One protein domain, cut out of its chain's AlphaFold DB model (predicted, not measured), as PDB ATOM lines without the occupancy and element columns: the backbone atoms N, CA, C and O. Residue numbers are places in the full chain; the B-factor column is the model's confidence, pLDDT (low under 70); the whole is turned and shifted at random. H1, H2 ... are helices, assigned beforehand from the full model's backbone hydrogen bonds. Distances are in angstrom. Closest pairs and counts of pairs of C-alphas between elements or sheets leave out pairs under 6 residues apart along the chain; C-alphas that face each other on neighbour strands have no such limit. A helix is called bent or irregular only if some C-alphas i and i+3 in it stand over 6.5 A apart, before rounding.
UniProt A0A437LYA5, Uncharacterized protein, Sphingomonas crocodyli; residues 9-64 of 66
ATOM      1  N   GLU A   9     110.759  13.218  53.721       90.38
ATOM      2  CA  GLU A   9     111.129  13.952  54.937       90.38
ATOM      3  C   GLU A   9     109.896  14.333  55.749       90.38
ATOM      4  O   GLU A   9     109.845  14.074  56.952       90.38
ATOM      5  N   ARG A  10     108.859  14.855  55.085       92.00
ATOM      6  CA  ARG A  10     107.601  15.192  55.747       92.00
ATOM      7  C   ARG A  10     106.913  13.956  56.328       92.00
ATOM      8  O   ARG A  10     106.434  14.009  57.457       92.00
ATOM      9  N   ALA A  11     106.923  12.831  55.610       91.62
ATOM     10  CA  ALA A  11     106.396  11.563  56.109       91.62
ATOM     11  C   ALA A  11     107.097  11.117  57.403       91.62
ATOM     12  O   ALA A  11     106.435  10.713  58.360       91.62
ATOM     13  N   PHE A  12     108.428  11.217  57.452       91.38
ATOM     14  CA  PHE A  12     109.207  10.858  58.637       91.38
ATOM     15  C   PHE A  12     108.995  11.827  59.801       91.38
ATOM     16  O   PHE A  12     108.947  11.378  60.946       91.38
ATOM     17  N   GLN A  13     108.813  13.121  59.530       91.62
ATOM     18  CA  GLN A  13     108.444  14.095  60.558       91.62
ATOM     19  C   GLN A  13     107.092  13.754  61.191       91.62
ATOM     20  O   GLN A  13     107.006  13.648  62.409       91.62
ATOM     21  N   LEU A  14     106.063  13.512  60.372       91.50
ATOM     22  CA  LEU A  14     104.719  13.156  60.845       91.50
ATOM     23  C   LEU A  14     104.711  11.849  61.647       91.50
ATOM     24  O   LEU A  14     104.024  11.742  62.659       91.50
ATOM     25  N   ALA A  15     105.504  10.865  61.217       92.50
ATOM     26  CA  ALA A  15     105.666   9.612  61.943       92.50
ATOM     27  C   ALA A  15     106.354   9.806  63.304       92.50
ATOM     28  O   ALA A  15     106.018   9.125  64.267       92.50
ATOM     29  N   GLY A  16     107.334  10.711  63.385       89.75
ATOM     30  CA  GLY A  16     108.099  10.992  64.604       89.75
ATOM     31  C   GLY A  16     107.399  11.917  65.604       89.75
ATOM     32  O   GLY A  16     107.784  11.931  66.771       89.75
ATOM     33  N   ASP A  17     106.390  12.662  65.157       88.00
ATOM     34  CA  ASP A  17     105.593  13.592  65.969       88.00
ATOM     35  C   ASP A  17     104.649  12.867  66.947       88.00
ATOM     36  O   ASP A  17     104.245  13.415  67.967       88.00
ATOM     37  N   GLY A  18     104.316  11.603  66.662       83.19
ATOM     38  CA  GLY A  18     103.391  10.804  67.474       83.19
ATOM     39  C   GLY A  18     101.912  11.083  67.187       83.19
ATOM     40  O   GLY A  18     101.048  10.399  67.726       83.19
ATOM     41  N   SER A  19     101.608  12.018  66.281       82.50
ATOM     42  CA  SER A  19     100.252  12.266  65.770       82.50
ATOM     43  C   SER A  19      99.729  11.160  64.835       82.50
ATOM     44  O   SER A  19      98.537  11.115  64.539       82.50
ATOM     45  N   CYS A  20     100.602  10.270  64.349       91.25
ATOM     46  CA  CYS A  20     100.258   9.188  63.422       91.25
ATOM     47  C   CYS A  20     100.482   7.817  64.062       91.25
ATOM     48  O   CYS A  20     101.544   7.579  64.632       91.25
ATOM     49  N   ARG A  21      99.542   6.882  63.866       88.69
ATOM     50  CA  ARG A  21      99.686   5.488  64.331       88.69
ATOM     51  C   ARG A  21     100.323   4.578  63.286       88.69
ATOM     52  O   ARG A  21     101.125   3.708  63.601       88.69
ATOM     53  N   HIS A  22      99.999   4.806  62.014       92.19
ATOM     54  CA  HIS A  22     100.491   3.991  60.903       92.19
ATOM     55  C   HIS A  22     100.780   4.833  59.657       92.19
ATOM     56  O   HIS A  22     100.368   5.987  59.542       92.19
ATOM     57  N   TRP A  23     101.448   4.235  58.669       92.25
ATOM     58  CA  TRP A  23     101.761   4.870  57.382       92.25
ATOM     59  C   TRP A  23     100.523   5.387  56.629       92.25
ATOM     60  O   TRP A  23     100.637   6.306  55.820       92.25
ATOM     61  N   GLN A  24      99.345   4.810  56.883       93.06
ATOM     62  CA  GLN A  24      98.086   5.258  56.289       93.06
ATOM     63  C   GLN A  24      97.682   6.648  56.792       93.06
ATOM     64  O   GLN A  24      97.329   7.486  55.965       93.06
ATOM     65  N   ASP A  25      97.808   6.924  58.096       92.94
ATOM     66  CA  ASP A  25      97.592   8.265  58.662       92.94
ATOM     67  C   ASP A  25      98.555   9.276  58.043       92.94
ATOM     68  O   ASP A  25      98.138  10.331  57.566       92.94
ATOM     69  N   VAL A  26      99.834   8.906  57.945       93.12
ATOM     70  CA  VAL A  26     100.857   9.745  57.309       93.12
ATOM     71  C   VAL A  26     100.475  10.060  55.856       93.12
ATOM     72  O   VAL A  26     100.515  11.214  55.438       93.12
ATOM     73  N   SER A  27     100.028   9.057  55.093       93.00
ATOM     74  CA  SER A  27      99.550   9.237  53.715       93.00
ATOM     75  C   SER A  27      98.342  10.177  53.636       93.00
ATOM     76  O   SER A  27      98.291  11.040  52.759       93.00
ATOM     77  N   GLN A  28      97.383  10.061  54.558       93.38
ATOM     78  CA  GLN A  28      96.223  10.955  54.617       93.38
ATOM     79  C   GLN A  28      96.635  12.403  54.893       93.38
ATOM     80  O   GLN A  28      96.164  13.310  54.206       93.38
ATOM     81  N   ILE A  29      97.538  12.634  55.847       92.75
ATOM     82  CA  ILE A  29      98.014  13.983  56.172       92.75
ATOM     83  C   ILE A  29      98.772  14.587  54.988       92.75
ATOM     84  O   ILE A  29      98.473  15.709  54.594       92.75
ATOM     85  N   LEU A  30      99.659  13.830  54.340       91.81
ATOM     86  CA  LEU A  30     100.383  14.308  53.156       91.81
ATOM     87  C   LEU A  30      99.438  14.645  51.992       91.81
ATOM     88  O   LEU A  30      99.622  15.651  51.307       91.81
ATOM     89  N   LYS A  31      98.383  13.848  51.788       91.75
ATOM     90  CA  LYS A  31      97.336  14.150  50.797       91.75
ATOM     91  C   LYS A  31      96.587  15.442  51.152       91.75
ATOM     92  O   LYS A  31      96.312  16.246  50.262       91.75
ATOM     93  N   ARG A  32      96.301  15.682  52.439       92.19
ATOM     94  CA  ARG A  32      95.692  16.935  52.931       92.19
ATOM     95  C   ARG A  32      96.620  18.140  52.766       92.19
ATOM     96  O   ARG A  32      96.144  19.206  52.393       92.19
ATOM     97  N   GLU A  33      97.923  17.953  52.956       89.44
ATOM     98  CA  GLU A  33      98.968  18.956  52.699       89.44
ATOM     99  C   GLU A  33      99.253  19.170  51.195       89.44
ATOM    100  O   GLU A  33     100.157  19.919  50.841       89.44
ATOM    101  N   ARG A  34      98.456  18.567  50.295       88.88
ATOM    102  CA  ARG A  34      98.537  18.718  48.828       88.88
ATOM    103  C   ARG A  34      99.846  18.214  48.211       88.88
ATOM    104  O   ARG A  34     100.186  18.609  47.097       88.88
ATOM    105  N   PHE A  35     100.542  17.288  48.869       88.31
ATOM    106  CA  PHE A  35     101.655  16.595  48.231       88.31
ATOM    107  C   PHE A  35     101.151  15.744  47.055       88.31
ATOM    108  O   PHE A  35     100.152  15.027  47.156       88.31
ATOM    109  N   ALA A  36     101.844  15.822  45.920       85.44
ATOM    110  CA  ALA A  36     101.552  15.003  44.748       85.44
ATOM    111  C   ALA A  36     102.187  13.613  44.885       85.44
ATOM    112  O   ALA A  36     103.186  13.445  45.577       85.44
ATOM    113  N   LEU A  37     101.628  12.610  44.201       86.25
ATOM    114  CA  LEU A  37     102.238  11.277  44.073       86.25
ATOM    115  C   LEU A  37     102.541  10.572  45.415       86.25
ATOM    116  O   LEU A  37     103.406   9.702  45.479       86.25
ATOM    117  N   VAL A  38     101.808  10.906  46.484       88.75
ATOM    118  CA  VAL A  38     102.003  10.356  47.841       88.75
ATOM    119  C   VAL A  38     102.048   8.827  47.831       88.75
ATOM    120  O   VAL A  38     102.960   8.232  48.397       88.75
ATOM    121  N   ASP A  39     101.111   8.188  47.127       86.44
ATOM    122  CA  ASP A  39     101.053   6.727  47.020       86.44
ATOM    123  C   ASP A  39     102.257   6.138  46.277       86.44
ATOM    124  O   ASP A  39     102.768   5.103  46.684       86.44
ATOM    125  N   HIS A  40     102.766   6.824  45.249       88.38
ATOM    126  CA  HIS A  40     103.953   6.399  44.507       88.38
ATOM    127  C   HIS A  40     105.208   6.458  45.392       88.38
ATOM    128  O   HIS A  40     105.962   5.489  45.468       88.38
ATOM    129  N   HIS A  41     105.397   7.551  46.138       85.81
ATOM    130  CA  HIS A  41     106.526   7.702  47.065       85.81
ATOM    131  C   HIS A  41     106.449   6.752  48.269       85.81
ATOM    132  O   HIS A  41     107.478   6.282  48.754       85.81
ATOM    133  N   LEU A  42     105.240   6.432  48.737       86.88
ATOM    134  CA  LEU A  42     104.998   5.516  49.857       86.88
ATOM    135  C   LEU A  42     104.692   4.080  49.407       86.88
ATOM    136  O   LEU A  42     104.315   3.260  50.241       86.88
ATOM    137  N   SER A  43     104.831   3.740  48.122       86.44
ATOM    138  CA  SER A  43     104.481   2.403  47.613       86.44
ATOM    139  C   SER A  43     105.437   1.315  48.108       86.44
ATOM    140  O   SER A  43     105.077   0.138  48.129       86.44
ATOM    141  N   GLY A  44     106.655   1.688  48.508       88.62
ATOM    142  CA  GLY A  44     107.678   0.745  48.944       88.62
ATOM    143  C   GLY A  44     107.306   0.059  50.269       88.62
ATOM    144  O   GLY A  44     107.156   0.752  51.279       88.62
ATOM    145  N   PRO A  45     107.226  -1.286  50.332       90.38
ATOM    146  CA  PRO A  45     106.909  -1.998  51.574       90.38
ATOM    147  C   PRO A  45     107.939  -1.728  52.683       90.38
ATOM    148  O   PRO A  45     107.570  -1.622  53.853       90.38
ATOM    149  N   ALA A  46     109.211  -1.527  52.322       90.62
ATOM    150  CA  ALA A  46     110.263  -1.123  53.254       90.62
ATOM    151  C   ALA A  46     110.000   0.262  53.877       90.62
ATOM    152  O   ALA A  46     110.111   0.415  55.092       90.62
ATOM    153  N   ILE A  47     109.580   1.246  53.072       90.31
ATOM    154  CA  ILE A  47     109.251   2.601  53.545       90.31
ATOM    155  C   ILE A  47     108.046   2.560  54.488       90.31
ATOM    156  O   ILE A  47     108.105   3.117  55.583       90.31
ATOM    157  N   ARG A  48     106.982   1.838  54.115       92.94
ATOM    158  CA  ARG A  48     105.794   1.655  54.969       92.94
ATOM    159  C   ARG A  48     106.152   1.012  56.309       92.94
ATOM    160  O   ARG A  48     105.701   1.479  57.352       92.94
ATOM    161  N   SER A  49     106.991  -0.025  56.283       93.75
ATOM    162  CA  SER A  49     107.475  -0.701  57.492       93.75
ATOM    163  C   SER A  49     108.293   0.237  58.385       93.75
ATOM    164  O   SER A  49     108.075   0.293  59.596       93.75
ATOM    165  N   GLN A  50     109.180   1.042  57.791       93.00
ATOM    166  CA  GLN A  50     109.973   2.024  58.526       93.00
ATOM    167  C   GLN A  50     109.095   3.103  59.171       93.00
ATOM    168  O   GLN A  50     109.268   3.387  60.354       93.00
ATOM    169  N   ILE A  51     108.127   3.655  58.436       93.12
ATOM    170  CA  ILE A  51     107.177   4.649  58.959       93.12
ATOM    171  C   ILE A  51     106.379   4.066  60.124       93.12
ATOM    172  O   ILE A  51     106.354   4.671  61.188       93.12
ATOM    173  N   ASN A  52     105.814   2.864  59.977       93.56
ATOM    174  CA  ASN A  52     105.087   2.197  61.061       93.56
ATOM    175  C   ASN A  52     105.947   2.008  62.313       93.56
ATOM    176  O   ASN A  52     105.484   2.249  63.424       93.56
ATOM    177  N   ARG A  53     107.208   1.589  62.152       92.94
ATOM    178  CA  ARG A  53     108.127   1.413  63.284       92.94
ATOM    179  C   ARG A  53     108.406   2.743  63.991       92.94
ATOM    180  O   ARG A  53     108.536   2.758  65.213       92.94
ATOM    181  N   ILE A  54     108.511   3.840  63.240       93.25
ATOM    182  CA  ILE A  54     108.719   5.181  63.798       93.25
ATOM    183  C   ILE A  54     107.455   5.666  64.510       93.25
ATOM    184  O   ILE A  54     107.575   6.071  65.661       93.25
ATOM    185  N   CYS A  55     106.272   5.531  63.898       93.19
ATOM    186  CA  CYS A  55     104.988   5.847  64.531       93.19
ATOM    187  C   CYS A  55     104.835   5.108  65.864       93.19
ATOM    188  O   CYS A  55     104.672   5.737  66.902       93.19
ATOM    189  N   ALA A  56     105.036   3.787  65.869       90.81
ATOM    190  CA  ALA A  56     104.931   2.973  67.079       90.81
ATOM    191  C   ALA A  56     105.942   3.373  68.171       90.81
ATOM    192  O   ALA A  56     105.690   3.190  69.363       90.81
ATOM    193  N   ARG A  57     107.111   3.905  67.788       89.50
ATOM    194  CA  ARG A  57     108.099   4.447  68.734       89.50
ATOM    195  C   ARG A  57     107.688   5.828  69.248       89.50
ATOM    196  O   ARG A  57     107.920   6.112  70.420       89.50
ATOM    197  N   ALA A  58     107.126   6.670  68.388       88.06
ATOM    198  CA  ALA A  58     106.686   8.017  68.722       88.06
ATOM    199  C   ALA A  58     105.441   8.005  69.617       88.06
ATOM    200  O   ALA A  58     105.421   8.731  70.603       88.06
ATOM    201  N   GLU A  59     104.479   7.106  69.372       80.25
ATOM    202  CA  GLU A  59     103.312   6.896  70.243       80.25
ATOM    203  C   GLU A  59     103.725   6.635  71.699       80.25
ATOM    204  O   GLU A  59     103.144   7.197  72.622       80.25
ATOM    205  N   ARG A  60     104.791   5.855  71.923       74.94
ATOM    206  CA  ARG A  60     105.328   5.622  73.278       74.94
ATOM    207  C   ARG A  60     106.041   6.830  73.882       74.94
ATOM    208  O   ARG A  60     106.263   6.857  75.085       74.94
ATOM    209  N   LYS A  61     106.473   7.782  73.056       64.56
ATOM    210  CA  LYS A  61     107.169   8.993  73.498       64.56
ATOM    211  C   LYS A  61     106.174  10.083  73.905       64.56
ATOM    212  O   LYS A  61     106.460  10.817  74.842       64.56
ATOM    213  N   SER A  62     105.017  10.161  73.246       59.19
ATOM    214  CA  SER A  62     103.980  11.167  73.521       59.19
ATOM    215  C   SER A  62     103.181  10.903  74.805       59.19
ATOM    216  O   SER A  62     102.611  11.835  75.361       59.19
ATOM    217  N   ASP A  63     103.171   9.662  75.301       59.00
ATOM    218  CA  ASP A  63     102.562   9.278  76.590       59.00
ATOM    219  C   ASP A  63     103.487   9.550  77.800       59.00
ATOM    220  O   ASP A  63     103.059   9.546  78.950       59.00
ATOM    221  N   GLY A  64     104.769   9.841  77.554       52.88
ATOM    222  CA  GLY A  64     105.773  10.123  78.582       52.88
ATOM    223  C   GLY A  64     106.062  11.614  78.730       52.88
ATOM    224  O   GLY A  64     107.144  12.066  78.358       52.88
TER     225      GLY A  64
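AT A GLANCE: This is residues 9 to 64 of the 66 residues of an uncharacterized protein of Sphingomonas crocodyli (UniProt A0A437LYA5). One long helix, H4, runs roughly along the length of a small helical domain, and the shorter H1 packs on its residues 51 to 58, running the same way. H2 meets H4 with its first residue, Trp 23, nearest and stands about perpendicular to it, with H1, H2 and H4 set as a triangle, while the very short H3 packs on H2 toward one end of the domain. The printed part has 56 residues with four named helices, in the order H1, H2, H3, H4 along the chain, and no named strand; the class is all helix, with 41 residues in these helices. The whole is compact, with a radius of gyration of the C-alphas of 10.6 A, and spans 35 by 23 by 16 A, an outline only just elongated.

IN THESE COORDINATES: H4, residues 45 to 62, is the longest helix, 25.8 A from first to last C-alpha; it begins at C-alpha 45 (106.909, -1.998, 51.574) and ends at C-alpha 62 (103.980, 11.167, 73.521). H1, residues 9 to 17, begins at C-alpha 9 (111.129, 13.952, 54.937) and is 12.3 A long. H2, residues 23 to 32, is 14.2 A long. H3, residues 38 to 41, is 5.3 A long. No helix is bent or irregular.

HOW THE PARTS SIT: H4 touches H1 with its residues 51 to 58 alone; the closest C-alphas are those of Ala 15 and Cys 55, 4.6 A apart. These two helices run the same way at a shallow tilt of 34 degrees, only just short of steep. H4 touches H2 with its residues 48 to 55 alone; the closest C-alphas are those of Trp 23 and Asn 52, 5.6 A apart, and the lines are about perpendicular, at 90 degrees. H2 is the hub, touching three other helices. H1 and H2 touch, with the C-alphas of Ala 11 and Val 26 closest at 6.0 A, and run opposite ways at a steep tilt of 62 degrees. H2 also touches H3, with the C-alphas of Ser 27 and Val 38 closest at 6.5 A. H3 is apart from H1 and from H4. In H1 and H2 every O i to N i+4 pair is within hydrogen-bond range, and in H4 13 of 14 are; H3 is too short for such a pair.

THE WHOLE: The C-alphas of Leu 37 and Gly 64, the two farthest apart, are 34.7 A from each other. The printed part runs from residue 9 to residue 64 and has no cut. The links H1 to H2, H2 to H3 and H3 to H4 are tight. The mean pLDDT of the printed part is 87.7, and residues 61 to 64 are under 70.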